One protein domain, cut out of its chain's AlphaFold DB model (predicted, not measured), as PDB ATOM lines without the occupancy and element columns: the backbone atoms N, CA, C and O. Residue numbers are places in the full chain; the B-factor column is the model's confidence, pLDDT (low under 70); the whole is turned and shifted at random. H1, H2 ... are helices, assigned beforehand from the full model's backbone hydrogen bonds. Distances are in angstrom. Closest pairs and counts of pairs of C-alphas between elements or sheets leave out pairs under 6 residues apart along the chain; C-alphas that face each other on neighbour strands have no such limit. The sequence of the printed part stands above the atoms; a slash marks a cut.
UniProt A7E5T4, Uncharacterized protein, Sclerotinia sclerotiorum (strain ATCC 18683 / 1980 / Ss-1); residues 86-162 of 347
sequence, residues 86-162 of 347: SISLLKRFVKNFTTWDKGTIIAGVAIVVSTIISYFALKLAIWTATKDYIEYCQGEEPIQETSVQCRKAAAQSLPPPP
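This is residues 86 to 162 of the 347 residues of an uncharacterized protein of Sclerotinia sclerotiorum (strain ATCC 18683 / 1980 / Ss-1) (UniProt A7E5T4). One long straight helix, H2, makes the length of this rod-like domain. The short helix H1 makes an open V with it at its first end, and residues 86 to 96 stick out there; at the other end the still shorter H3 packs crosswise on H2, and the tail, residues 155 to 162, folds back beside H2. The printed part has 77 residues with three named helices, in the order H1, H2, H3, and no named strand; the class is all helix. It is extended, with a radius of gyration of the C-alphas of 22.6 A, and spans 68 by 25 by 17 A.

H1, residues 86 to 97, and H2, residues 102 to 139, are close but not clearly touching; their closest C-alphas, of Phe 97 and Ile 105, are 7.2 A apart. They run opposite ways at a steep tilt of 53 degrees. H3, residues 148 to 154, touches H2, which meets it with residues 133 to 138 alone; the closest C-alphas, of Gln 138 and Ala 154, are 5.2 A apart. Their lines are about perpendicular, at 75 degrees. H1 and H3 are apart. In H1, H2 and H3 every O i to N i+4 pair is within hydrogen-bond range.

H1 begins at C-alpha 86 (-41.611, -30.487, -6.653) and is 16.3 A long from first to last C-alpha. H2, 38 residues, measures 54.8 A, from C-alpha 102 (-23.352, -45.726, 1.284) to C-alpha 139 (-39.126, -54.633, -50.477). H3 measures 10.2 A and ends at C-alpha 154 (-45.450, -49.286, -47.054).

The C-alphas of Thr 99 and Gln 144, the two farthest apart, are 68.3 A apart. The printed part has no cut. The link from H1 to H2 is tight, with 4 residues, and that from H2 to H3 is short, with 8. The mean pLDDT of the printed part is 83.4; residues 86 to 87, 141 to 142 and 144 to 146 are under 70.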
ATOM      1  N   SER A  86     -42.686 -29.602  -6.183       60.19
ATOM      2  CA  SER A  86     -41.611 -30.487  -6.653       60.19
ATOM      3  C   SER A  86     -40.254 -30.130  -6.038       60.19
ATOM      4  O   SER A  86     -39.495 -31.018  -5.648       60.19
ATOM      5  N   ILE A  87     -39.982 -28.837  -5.837       69.94
ATOM      6  CA  ILE A  87     -38.769 -28.363  -5.153       69.94
ATOM      7  C   ILE A  87     -38.780 -28.774  -3.670       69.94
ATOM      8  O   ILE A  87     -37.734 -29.116  -3.113       69.94
ATOM      9  N   SER A  88     -39.950 -28.786  -3.019       76.25
ATOM     10  CA  SER A  88     -40.078 -29.204  -1.615       76.25
ATOM     11  C   SER A  88     -39.854 -30.711  -1.421       76.25
ATOM     12  O   SER A  88     -39.176 -31.110  -0.470       76.25
ATOM     13  N   LEU A  89     -40.342 -31.540  -2.353       72.88
ATOM     14  CA  LEU A  89     -40.108 -32.985  -2.361       72.88
ATOM     15  C   LEU A  89     -38.641 -33.303  -2.626       72.88
ATOM     16  O   LEU A  89     -38.067 -34.110  -1.901       72.88
ATOM     17  N   LEU A  90     -38.009 -32.614  -3.582       71.75
ATOM     18  CA  LEU A  90     -36.587 -32.795  -3.863       71.75
ATOM     19  C   LEU A  90     -35.732 -32.430  -2.641       71.75
ATOM     20  O   LEU A  90     -34.845 -33.190  -2.267       71.75
ATOM     21  N   LYS A  91     -36.039 -31.322  -1.950       75.94
ATOM     22  CA  LYS A  91     -35.336 -30.940  -0.712       75.94
ATOM     23  C   LYS A  91     -35.508 -31.970   0.408       75.94
ATOM     24  O   LYS A  91     -34.538 -32.264   1.103       75.94
ATOM     25  N   ARG A  92     -36.711 -32.531   0.585       78.75
ATOM     26  CA  ARG A  92     -36.950 -33.611   1.562       78.75
ATOM     27  C   ARG A  92     -36.217 -34.898   1.181       78.75
ATOM     28  O   ARG A  92     -35.605 -35.510   2.048       78.75
ATOM     29  N   PHE A  93     -36.212 -35.259  -0.101       72.69
ATOM     30  CA  PHE A  93     -35.456 -36.403  -0.606       72.69
ATOM     31  C   PHE A  93     -33.956 -36.231  -0.365       72.69
ATOM     32  O   PHE A  93     -33.343 -37.103   0.237       72.69
ATOM     33  N   VAL A  94     -33.374 -35.089  -0.744       75.06
ATOM     34  CA  VAL A  94     -31.939 -34.812  -0.561       75.06
ATOM     35  C   VAL A  94     -31.543 -34.853   0.918       75.06
ATOM     36  O   VAL A  94     -30.496 -35.402   1.253       75.06
ATOM     37  N   LYS A  95     -32.391 -34.344   1.823       81.25
ATOM     38  CA  LYS A  95     -32.135 -34.414   3.270       81.25
ATOM     39  C   LYS A  95     -32.161 -35.855   3.799       81.25
ATOM     40  O   LYS A  95     -31.349 -36.204   4.648       81.25
ATOM     41  N   ASN A  96     -33.040 -36.702   3.269       75.12
ATOM     42  CA  ASN A  96     -33.073 -38.119   3.627       75.12
ATOM     43  C   ASN A  96     -31.912 -38.907   3.000       75.12
ATOM     44  O   ASN A  96     -31.436 -39.855   3.608       75.12
ATOM     45  N   PHE A  97     -31.390 -38.492   1.842       70.12
ATOM     46  CA  PHE A  97     -30.225 -39.134   1.219       70.12
ATOM     47  C   PHE A  97     -28.961 -39.049   2.083       70.12
ATOM     48  O   PHE A  97     -28.147 -39.964   2.051       70.12
ATOM     49  N   THR A  98     -28.797 -37.993   2.890       72.25
ATOM     50  CA  THR A  98     -27.610 -37.856   3.757       72.25
ATOM     51  C   THR A  98     -27.574 -38.835   4.930       72.25
ATOM     52  O   THR A  98     -26.509 -39.037   5.504       72.25
ATOM     53  N   THR A  99     -28.706 -39.451   5.287       85.50
ATOM     54  CA  THR A  99     -28.781 -40.438   6.378       85.50
ATOM     55  C   THR A  99     -28.755 -41.880   5.880       85.50
ATOM     56  O   THR A  99     -28.855 -42.798   6.687       85.50
ATOM     57  N   TRP A 100     -28.682 -42.100   4.564       80.81
ATOM     58  CA  TRP A 100     -28.653 -43.442   3.992       80.81
ATOM     59  C   TRP A 100     -27.243 -44.019   4.057       80.81
ATOM     60  O   TRP A 100     -26.257 -43.303   3.872       80.81
ATOM     61  N   ASP A 101     -27.152 -45.328   4.292       87.88
ATOM     62  CA  ASP A 101     -25.880 -46.027   4.173       87.88
ATOM     63  C   ASP A 101     -25.362 -45.918   2.728       87.88
ATOM     64  O   ASP A 101     -26.133 -45.896   1.759       87.88
ATOM     65  N   LYS A 102     -24.037 -45.852   2.577       81.25
ATOM     66  CA  LYS A 102     -23.352 -45.726   1.284       81.25
ATOM     67  C   LYS A 102     -23.824 -46.807   0.309       81.25
ATOM     68  O   LYS A 102     -24.001 -46.520  -0.875       81.25
ATOM     69  N   GLY A 103     -24.091 -48.018   0.808       80.50
ATOM     70  CA  GLY A 103     -24.624 -49.125   0.014       80.50
ATOM     71  C   GLY A 103     -26.001 -48.835  -0.589       80.50
ATOM     72  O   GLY A 103     -26.218 -49.077  -1.777       80.50
ATOM     73  N   THR A 104     -26.920 -48.251   0.184       80.50
ATOM     74  CA  THR A 104     -28.284 -47.946  -0.281       80.50
ATOM     75  C   THR A 104     -28.292 -46.829  -1.323       80.50
ATOM     76  O   THR A 104     -29.059 -46.890  -2.283       80.50
ATOM     77  N   ILE A 105     -27.410 -45.834  -1.182       80.69
ATOM     78  CA  ILE A 105     -27.261 -44.757  -2.172       80.69
ATOM     79  C   ILE A 105     -26.786 -45.332  -3.510       80.69
ATOM     80  O   ILE A 105     -27.380 -45.039  -4.548       80.69
ATOM     81  N   ILE A 106     -25.756 -46.187  -3.493       82.19
ATOM     82  CA  ILE A 106     -25.224 -46.825  -4.706       82.19
ATOM     83  C   ILE A 106     -26.298 -47.691  -5.376       82.19
ATOM     84  O   ILE A 106     -26.512 -47.566  -6.582       82.19
ATOM     85  N   ALA A 107     -27.019 -48.510  -4.604       80.00
ATOM     86  CA  ALA A 107     -28.097 -49.347  -5.128       80.00
ATOM     87  C   ALA A 107     -29.229 -48.512  -5.752       80.00
ATOM     88  O   ALA A 107     -29.685 -48.809  -6.856       80.00
ATOM     89  N   GLY A 108     -29.644 -47.427  -5.092       83.38
ATOM     90  CA  GLY A 108     -30.668 -46.522  -5.612       83.38
ATOM     91  C   GLY A 108     -30.251 -45.859  -6.927       83.38
ATOM     92  O   GLY A 108     -31.022 -45.852  -7.885       83.38
ATOM     93  N   VAL A 109     -29.012 -45.361  -7.011       83.69
ATOM     94  CA  VAL A 109     -28.471 -44.782  -8.252       83.69
ATOM     95  C   VAL A 109     -28.407 -45.834  -9.359       83.69
ATOM     96  O   VAL A 109     -28.817 -45.547 -10.483       83.69
ATOM     97  N   ALA A 110     -27.968 -47.057  -9.052       82.19
ATOM     98  CA  ALA A 110     -27.906 -48.147 -10.022       82.19
ATOM     99  C   ALA A 110     -29.292 -48.499 -10.587       82.19
ATOM    100  O   ALA A 110     -29.429 -48.656 -11.799       82.19
ATOM    101  N   ILE A 111     -30.328 -48.559  -9.741       83.25
ATOM    102  CA  ILE A 111     -31.709 -48.810 -10.179       83.25
ATOM    103  C   ILE A 111     -32.181 -47.694 -11.113       83.25
ATOM    104  O   ILE A 111     -32.632 -47.984 -12.216       83.25
ATOM    105  N   VAL A 112     -32.024 -46.427 -10.716       83.19
ATOM    106  CA  VAL A 112     -32.470 -45.275 -11.519       83.19
ATOM    107  C   VAL A 112     -31.766 -45.241 -12.876       83.19
ATOM    108  O   VAL A 112     -32.419 -45.096 -13.909       83.19
ATOM    109  N   VAL A 113     -30.441 -45.413 -12.891       83.44
ATOM    110  CA  VAL A 113     -29.652 -45.444 -14.130       83.44
ATOM    111  C   VAL A 113     -30.069 -46.624 -15.007       83.44
ATOM    112  O   VAL A 113     -30.292 -46.435 -16.202       83.44
ATOM    113  N   SER A 114     -30.249 -47.811 -14.423       81.31
ATOM    114  CA  SER A 114     -30.710 -49.004 -15.139       81.31
ATOM    115  C   SER A 114     -32.085 -48.783 -15.772       81.31
ATOM    116  O   SER A 114     -32.243 -48.990 -16.969       81.31
ATOM    117  N   THR A 115     -33.058 -48.245 -15.026       82.25
ATOM    118  CA  THR A 115     -34.400 -47.948 -15.552       82.25
ATOM    119  C   THR A 115     -34.356 -46.956 -16.716       82.25
ATOM    120  O   THR A 115     -35.039 -47.159 -17.721       82.25
ATOM    121  N   ILE A 116     -33.534 -45.905 -16.620       82.38
ATOM    122  CA  ILE A 116     -33.364 -44.922 -17.700       82.38
ATOM    123  C   ILE A 116     -32.781 -45.591 -18.953       82.38
ATOM    124  O   ILE A 116     -33.293 -45.385 -20.055       82.38
ATOM    125  N   ILE A 117     -31.746 -46.423 -18.798       84.81
ATOM    126  CA  ILE A 117     -31.129 -47.154 -19.914       84.81
ATOM    127  C   ILE A 117     -32.130 -48.136 -20.536       84.81
ATOM    128  O   ILE A 117     -32.285 -48.148 -21.757       84.81
ATOM    129  N   SER A 118     -32.856 -48.910 -19.723       86.56
ATOM    130  CA  SER A 118     -33.879 -49.853 -20.190       86.56
ATOM    131  C   SER A 118     -34.995 -49.158 -20.965       86.56
ATOM    132  O   SER A 118     -35.400 -49.646 -22.018       86.56
ATOM    133  N   TYR A 119     -35.460 -47.997 -20.498       87.94
ATOM    134  CA  TYR A 119     -36.459 -47.201 -21.213       87.94
ATOM    135  C   TYR A 119     -35.965 -46.792 -22.608       87.94
ATOM    136  O   TYR A 119     -36.695 -46.913 -23.596       87.94
ATOM    137  N   PHE A 120     -34.713 -46.342 -22.717       83.94
ATOM    138  CA  PHE A 120     -34.140 -45.971 -24.009       83.94
ATOM    139  C   PHE A 120     -33.928 -47.169 -24.933       83.94
ATOM    140  O   PHE A 120     -34.218 -47.058 -26.125       83.94
ATOM    141  N   ALA A 121     -33.486 -48.305 -24.396       85.50
ATOM    142  CA  ALA A 121     -33.342 -49.543 -25.154       85.50
ATOM    143  C   ALA A 121     -34.690 -50.025 -25.708       85.50
ATOM    144  O   ALA A 121     -34.786 -50.333 -26.893       85.50
ATOM    145  N   LEU A 122     -35.750 -50.002 -24.892       90.06
ATOM    146  CA  LEU A 122     -37.099 -50.371 -25.323       90.06
ATOM    147  C   LEU A 122     -37.601 -49.450 -26.443       90.06
ATOM    148  O   LEU A 122     -38.122 -49.916 -27.454       90.06
ATOM    149  N   LYS A 123     -37.399 -48.136 -26.297       87.94
ATOM    150  CA  LYS A 123     -37.813 -47.156 -27.308       87.94
ATOM    151  C   LYS A 123     -37.058 -47.327 -28.630       87.94
ATOM    152  O   LYS A 123     -37.652 -47.156 -29.692       87.94
ATOM    153  N   LEU A 124     -35.771 -47.675 -28.570       88.00
ATOM    154  CA  LEU A 124     -34.979 -48.030 -29.750       88.00
ATOM    155  C   LEU A 124     -35.481 -49.316 -30.399       88.00
ATOM    156  O   LEU A 124     -35.675 -49.317 -31.607       88.00
ATOM    157  N   ALA A 125     -35.748 -50.361 -29.613       91.31
ATOM    158  CA  ALA A 125     -36.222 -51.648 -30.114       91.31
ATOM    159  C   ALA A 125     -37.568 -51.532 -30.850       91.31
ATOM    160  O   ALA A 125     -37.747 -52.105 -31.921       91.31
ATOM    161  N   ILE A 126     -38.505 -50.745 -30.308       93.69
ATOM    162  CA  ILE A 126     -39.794 -50.478 -30.966       93.69
ATOM    163  C   ILE A 126     -39.575 -49.751 -32.295       93.69
ATOM    164  O   ILE A 126     -40.193 -50.095 -33.305       93.69
ATOM    165  N   TRP A 127     -38.688 -48.754 -32.312       93.81
ATOM    166  CA  TRP A 127     -38.394 -48.020 -33.536       93.81
ATOM    167  C   TRP A 127     -37.728 -48.905 -34.596       93.81
ATOM    168  O   TRP A 127     -38.154 -48.863 -35.748       93.81
ATOM    169  N   THR A 128     -36.740 -49.728 -34.227       91.50
ATOM    170  CA  THR A 128     -36.085 -50.650 -35.169       91.50
ATOM    171  C   THR A 128     -37.072 -51.674 -35.714       91.50
ATOM    172  O   THR A 128     -37.146 -51.836 -36.922       91.50
ATOM    173  N   ALA A 129     -37.918 -52.265 -34.863       94.75
ATOM    174  CA  ALA A 129     -38.945 -53.206 -35.313       94.75
ATOM    175  C   ALA A 129     -39.947 -52.559 -36.286       94.75
ATOM    176  O   ALA A 129     -40.326 -53.160 -37.288       94.75
ATOM    177  N   THR A 130     -40.349 -51.312 -36.021       92.88
ATOM    178  CA  THR A 130     -41.254 -50.562 -36.908       92.88
ATOM    179  C   THR A 130     -40.588 -50.257 -38.247       92.88
ATOM    180  O   THR A 130     -41.213 -50.396 -39.296       92.88
ATOM    181  N   LYS A 131     -39.315 -49.848 -38.216       93.25
ATOM    182  CA  LYS A 131     -38.523 -49.593 -39.417       93.25
ATOM    183  C   LYS A 131     -38.393 -50.862 -40.262       93.25
ATOM    184  O   LYS A 131     -38.731 -50.815 -41.439       93.25
ATOM    185  N   ASP A 132     -37.960 -51.966 -39.660       93.50
ATOM    186  CA  ASP A 132     -37.734 -53.233 -40.358       93.50
ATOM    187  C   ASP A 132     -39.033 -53.754 -40.990       93.50
ATOM    188  O   ASP A 132     -39.025 -54.227 -42.122       93.50
ATOM    189  N   TYR A 133     -40.175 -53.595 -40.308       93.62
ATOM    190  CA  TYR A 133     -41.486 -53.951 -40.857       93.62
ATOM    191  C   TYR A 133     -41.878 -53.099 -42.076       93.62
ATOM    192  O   TYR A 133     -42.387 -53.629 -43.065       93.62
ATOM    193  N   ILE A 134     -41.635 -51.785 -42.035       93.56
ATOM    194  CA  ILE A 134     -41.913 -50.893 -43.171       93.56
ATOM    195  C   ILE A 134     -40.985 -51.217 -44.346       93.56
ATOM    196  O   ILE A 134     -41.460 -51.307 -45.476       93.56
ATOM    197  N   GLU A 135     -39.690 -51.428 -44.095       92.62
ATOM    198  CA  GLU A 135     -38.713 -51.789 -45.132       92.62
ATOM    199  C   GLU A 135     -39.038 -53.148 -45.765       92.62
ATOM    200  O   GLU A 135     -38.997 -53.273 -46.988       92.62
ATOM    201  N   TYR A 136     -39.452 -54.133 -44.962       93.12
ATOM    202  CA  TYR A 136     -39.951 -55.417 -45.455       93.12
ATOM    203  C   TYR A 136     -41.148 -55.230 -46.397       93.12
ATOM    204  O   TYR A 136     -41.135 -55.706 -47.530       93.12
ATOM    205  N   CYS A 137     -42.139 -54.442 -45.972       92.06
ATOM    206  CA  CYS A 137     -43.327 -54.141 -46.770       92.06
ATOM    207  C   CYS A 137     -43.055 -53.319 -48.038       92.06
ATOM    208  O   CYS A 137     -43.873 -53.328 -48.955       92.06
ATOM    209  N   GLN A 138     -41.946 -52.580 -48.093       90.38
ATOM    210  CA  GLN A 138     -41.514 -51.846 -49.286       90.38
ATOM    211  C   GLN A 138     -40.669 -52.707 -50.235       90.38
ATOM    212  O   GLN A 138     -40.617 -52.410 -51.427       90.38
ATOM    213  N   GLY A 139     -39.991 -53.735 -49.712       89.38
ATOM    214  CA  GLY A 139     -39.126 -54.633 -50.477       89.38
ATOM    215  C   GLY A 139     -39.864 -55.778 -51.173       89.38
ATOM    216  O   GLY A 139     -39.419 -56.222 -52.230       89.38
ATOM    217  N   GLU A 140     -40.985 -56.249 -50.619       80.62
ATOM    218  CA  GLU A 140     -41.839 -57.222 -51.304       80.62
ATOM    219  C   GLU A 140     -42.616 -56.540 -52.438       80.62
ATOM    220  O   GLU A 140     -43.501 -55.711 -52.215       80.62
ATOM    221  N   GLU A 141     -42.284 -56.896 -53.685       66.00
ATOM    222  CA  GLU A 141     -43.116 -56.571 -54.846       66.00
ATOM    223  C   GLU A 141     -44.558 -57.032 -54.583       66.00
ATOM    224  O   GLU A 141     -44.758 -58.068 -53.944       66.00
ATOM    225  N   PRO A 142     -45.579 -56.294 -55.057       60.56
ATOM    226  CA  PRO A 142     -46.972 -56.533 -54.707       60.56
ATOM    227  C   PRO A 142     -47.496 -57.808 -55.378       60.56
ATOM    228  O   PRO A 142     -48.271 -57.761 -56.333       60.56
ATOM    229  N   ILE A 143     -47.104 -58.968 -54.857       71.56
ATOM    230  CA  ILE A 143     -47.815 -60.214 -55.084       71.56
ATOM    231  C   ILE A 143     -49.190 -59.995 -54.448       71.56
ATOM    232  O   ILE A 143     -49.308 -59.575 -53.299       71.56
ATOM    233  N   GLN A 144     -50.233 -60.175 -55.249       58.16
ATOM    234  CA  GLN A 144     -51.563 -59.567 -55.125       58.16
ATOM    235  C   GLN A 144     -52.336 -59.858 -53.814       58.16
ATOM    236  O   GLN A 144     -53.417 -59.309 -53.613       58.16
ATOM    237  N   GLU A 145     -51.771 -60.661 -52.910       65.12
ATOM    238  CA  GLU A 145     -52.325 -61.050 -51.609       65.12
ATOM    239  C   GLU A 145     -51.576 -60.474 -50.394       65.12
ATOM    240  O   GLU A 145     -51.885 -60.837 -49.259       65.12
ATOM    241  N   THR A 146     -50.621 -59.551 -50.569       67.56
ATOM    242  CA  THR A 146     -50.023 -58.860 -49.412       67.56
ATOM    243  C   THR A 146     -51.119 -58.211 -48.565       67.56
ATOM    244  O   THR A 146     -51.985 -57.499 -49.090       67.56
ATOM    245  N   SER A 147     -51.083 -58.459 -47.253       82.88
ATOM    246  CA  SER A 147     -52.122 -58.019 -46.323       82.88
ATOM    247  C   SER A 147     -52.378 -56.508 -46.438       82.88
ATOM    248  O   SER A 147     -51.460 -55.704 -46.621       82.88
ATOM    249  N   VAL A 148     -53.641 -56.091 -46.294       89.19
ATOM    250  CA  VAL A 148     -54.053 -54.671 -46.332       89.19
ATOM    251  C   VAL A 148     -53.228 -53.808 -45.355       89.19
ATOM    252  O   VAL A 148     -52.992 -52.626 -45.608       89.19
ATOM    253  N   GLN A 149     -52.738 -54.407 -44.264       89.62
ATOM    254  CA  GLN A 149     -51.851 -53.765 -43.293       89.62
ATOM    255  C   GLN A 149     -50.476 -53.420 -43.878       89.62
ATOM    256  O   GLN A 149     -50.003 -52.304 -43.668       89.62
ATOM    257  N   CYS A 150     -49.876 -54.312 -44.666       91.69
ATOM    258  CA  CYS A 150     -48.561 -54.092 -45.265       91.69
ATOM    259  C   CYS A 150     -48.604 -52.979 -46.319       91.69
ATOM    260  O   CYS A 150     -47.765 -52.082 -46.313       91.69
ATOM    261  N   ARG A 151     -49.675 -52.920 -47.128       90.62
ATOM    262  CA  ARG A 151     -49.902 -51.798 -48.057       90.62
ATOM    263  C   ARG A 151     -50.040 -50.458 -47.319       90.62
ATOM    264  O   ARG A 151     -49.534 -49.441 -47.791       90.62
ATOM    265  N   LYS A 152     -50.705 -50.444 -46.157       92.81
ATOM    266  CA  LYS A 152     -50.822 -49.240 -45.319       92.81
ATOM    267  C   LYS A 152     -49.475 -48.847 -44.702       92.81
ATOM    268  O   LYS A 152     -49.191 -47.657 -44.630       92.81
ATOM    269  N   ALA A 153     -48.667 -49.815 -44.277       92.31
ATOM    270  CA  ALA A 153     -47.344 -49.579 -43.705       92.31
ATOM    271  C   ALA A 153     -46.332 -49.097 -44.755       92.31
ATOM    272  O   ALA A 153     -45.626 -48.127 -44.507       92.31
ATOM    273  N   ALA A 154     -46.327 -49.685 -45.954       90.75
ATOM    274  CA  ALA A 154     -45.450 -49.286 -47.054       90.75
ATOM    275  C   ALA A 154     -45.666 -47.826 -47.489       90.75
ATOM    276  O   ALA A 154     -44.721 -47.152 -47.897       90.75
ATOM    277  N   ALA A 155     -46.905 -47.330 -47.372       92.00
ATOM    278  CA  ALA A 155     -47.262 -45.944 -47.660       92.00
ATOM    279  C   ALA A 155     -46.890 -44.955 -46.536       92.00
ATOM    280  O   ALA A 155     -46.953 -43.743 -46.748       92.00
ATOM    281  N   GLN A 156     -46.535 -45.433 -45.338       92.12
ATOM    282  CA  GLN A 156     -46.110 -44.561 -44.245       92.12
ATOM    283  C   GLN A 156     -44.644 -44.163 -44.412       92.12
ATOM    284  O   GLN A 156     -43.774 -44.983 -44.697       92.12
ATOM    285  N   SER A 157     -44.353 -42.881 -44.188       90.75
ATOM    286  CA  SER A 157     -42.975 -42.423 -44.038       90.75
ATOM    287  C   SER A 157     -42.378 -43.008 -42.761       90.75
ATOM    288  O   SER A 157     -43.034 -42.983 -41.718       90.75
ATOM    289  N   LEU A 158     -41.124 -43.455 -42.826       90.00
ATOM    290  CA  LEU A 158     -40.397 -43.935 -41.654       90.00
ATOM    291  C   LEU A 158     -40.459 -42.899 -40.520       90.00
ATOM    292  O   LEU A 158     -40.133 -41.725 -40.749       90.00
ATOM    293  N   PRO A 159     -40.858 -43.296 -39.298       87.88
ATOM    294  CA  PRO A 159     -40.827 -42.382 -38.171       87.88
ATOM    295  C   PRO A 159     -39.380 -41.925 -37.930       87.88
ATOM    296  O   PRO A 159     -38.449 -42.724 -38.093       87.88
ATOM    297  N   PRO A 160     -39.152 -40.660 -37.526       87.81
ATOM    298  CA  PRO A 160     -37.818 -40.199 -37.164       87.81
ATOM    299  C   PRO A 160     -37.217 -41.129 -36.104       87.81
ATOM    300  O   PRO A 160     -37.934 -41.512 -35.171       87.81
ATOM    301  N   PRO A 161     -35.918 -41.466 -36.197       87.50
ATOM    302  CA  PRO A 161     -35.282 -42.247 -35.157       87.50
ATOM    303  C   PRO A 161     -35.438 -41.544 -33.811       87.50
ATOM    304  O   PRO A 161     -35.314 -40.309 -33.740       87.50
ATOM    305  N   PRO A 162     -35.696 -42.299 -32.727       80.69
ATOM    306  CA  PRO A 162     -35.671 -41.723 -31.403       80.69
ATOM    307  C   PRO A 162     -34.320 -41.025 -31.238       80.69
ATOM    308  O   PRO A 162     -33.286 -41.494 -31.711       80.69
TER     309      PRO A 162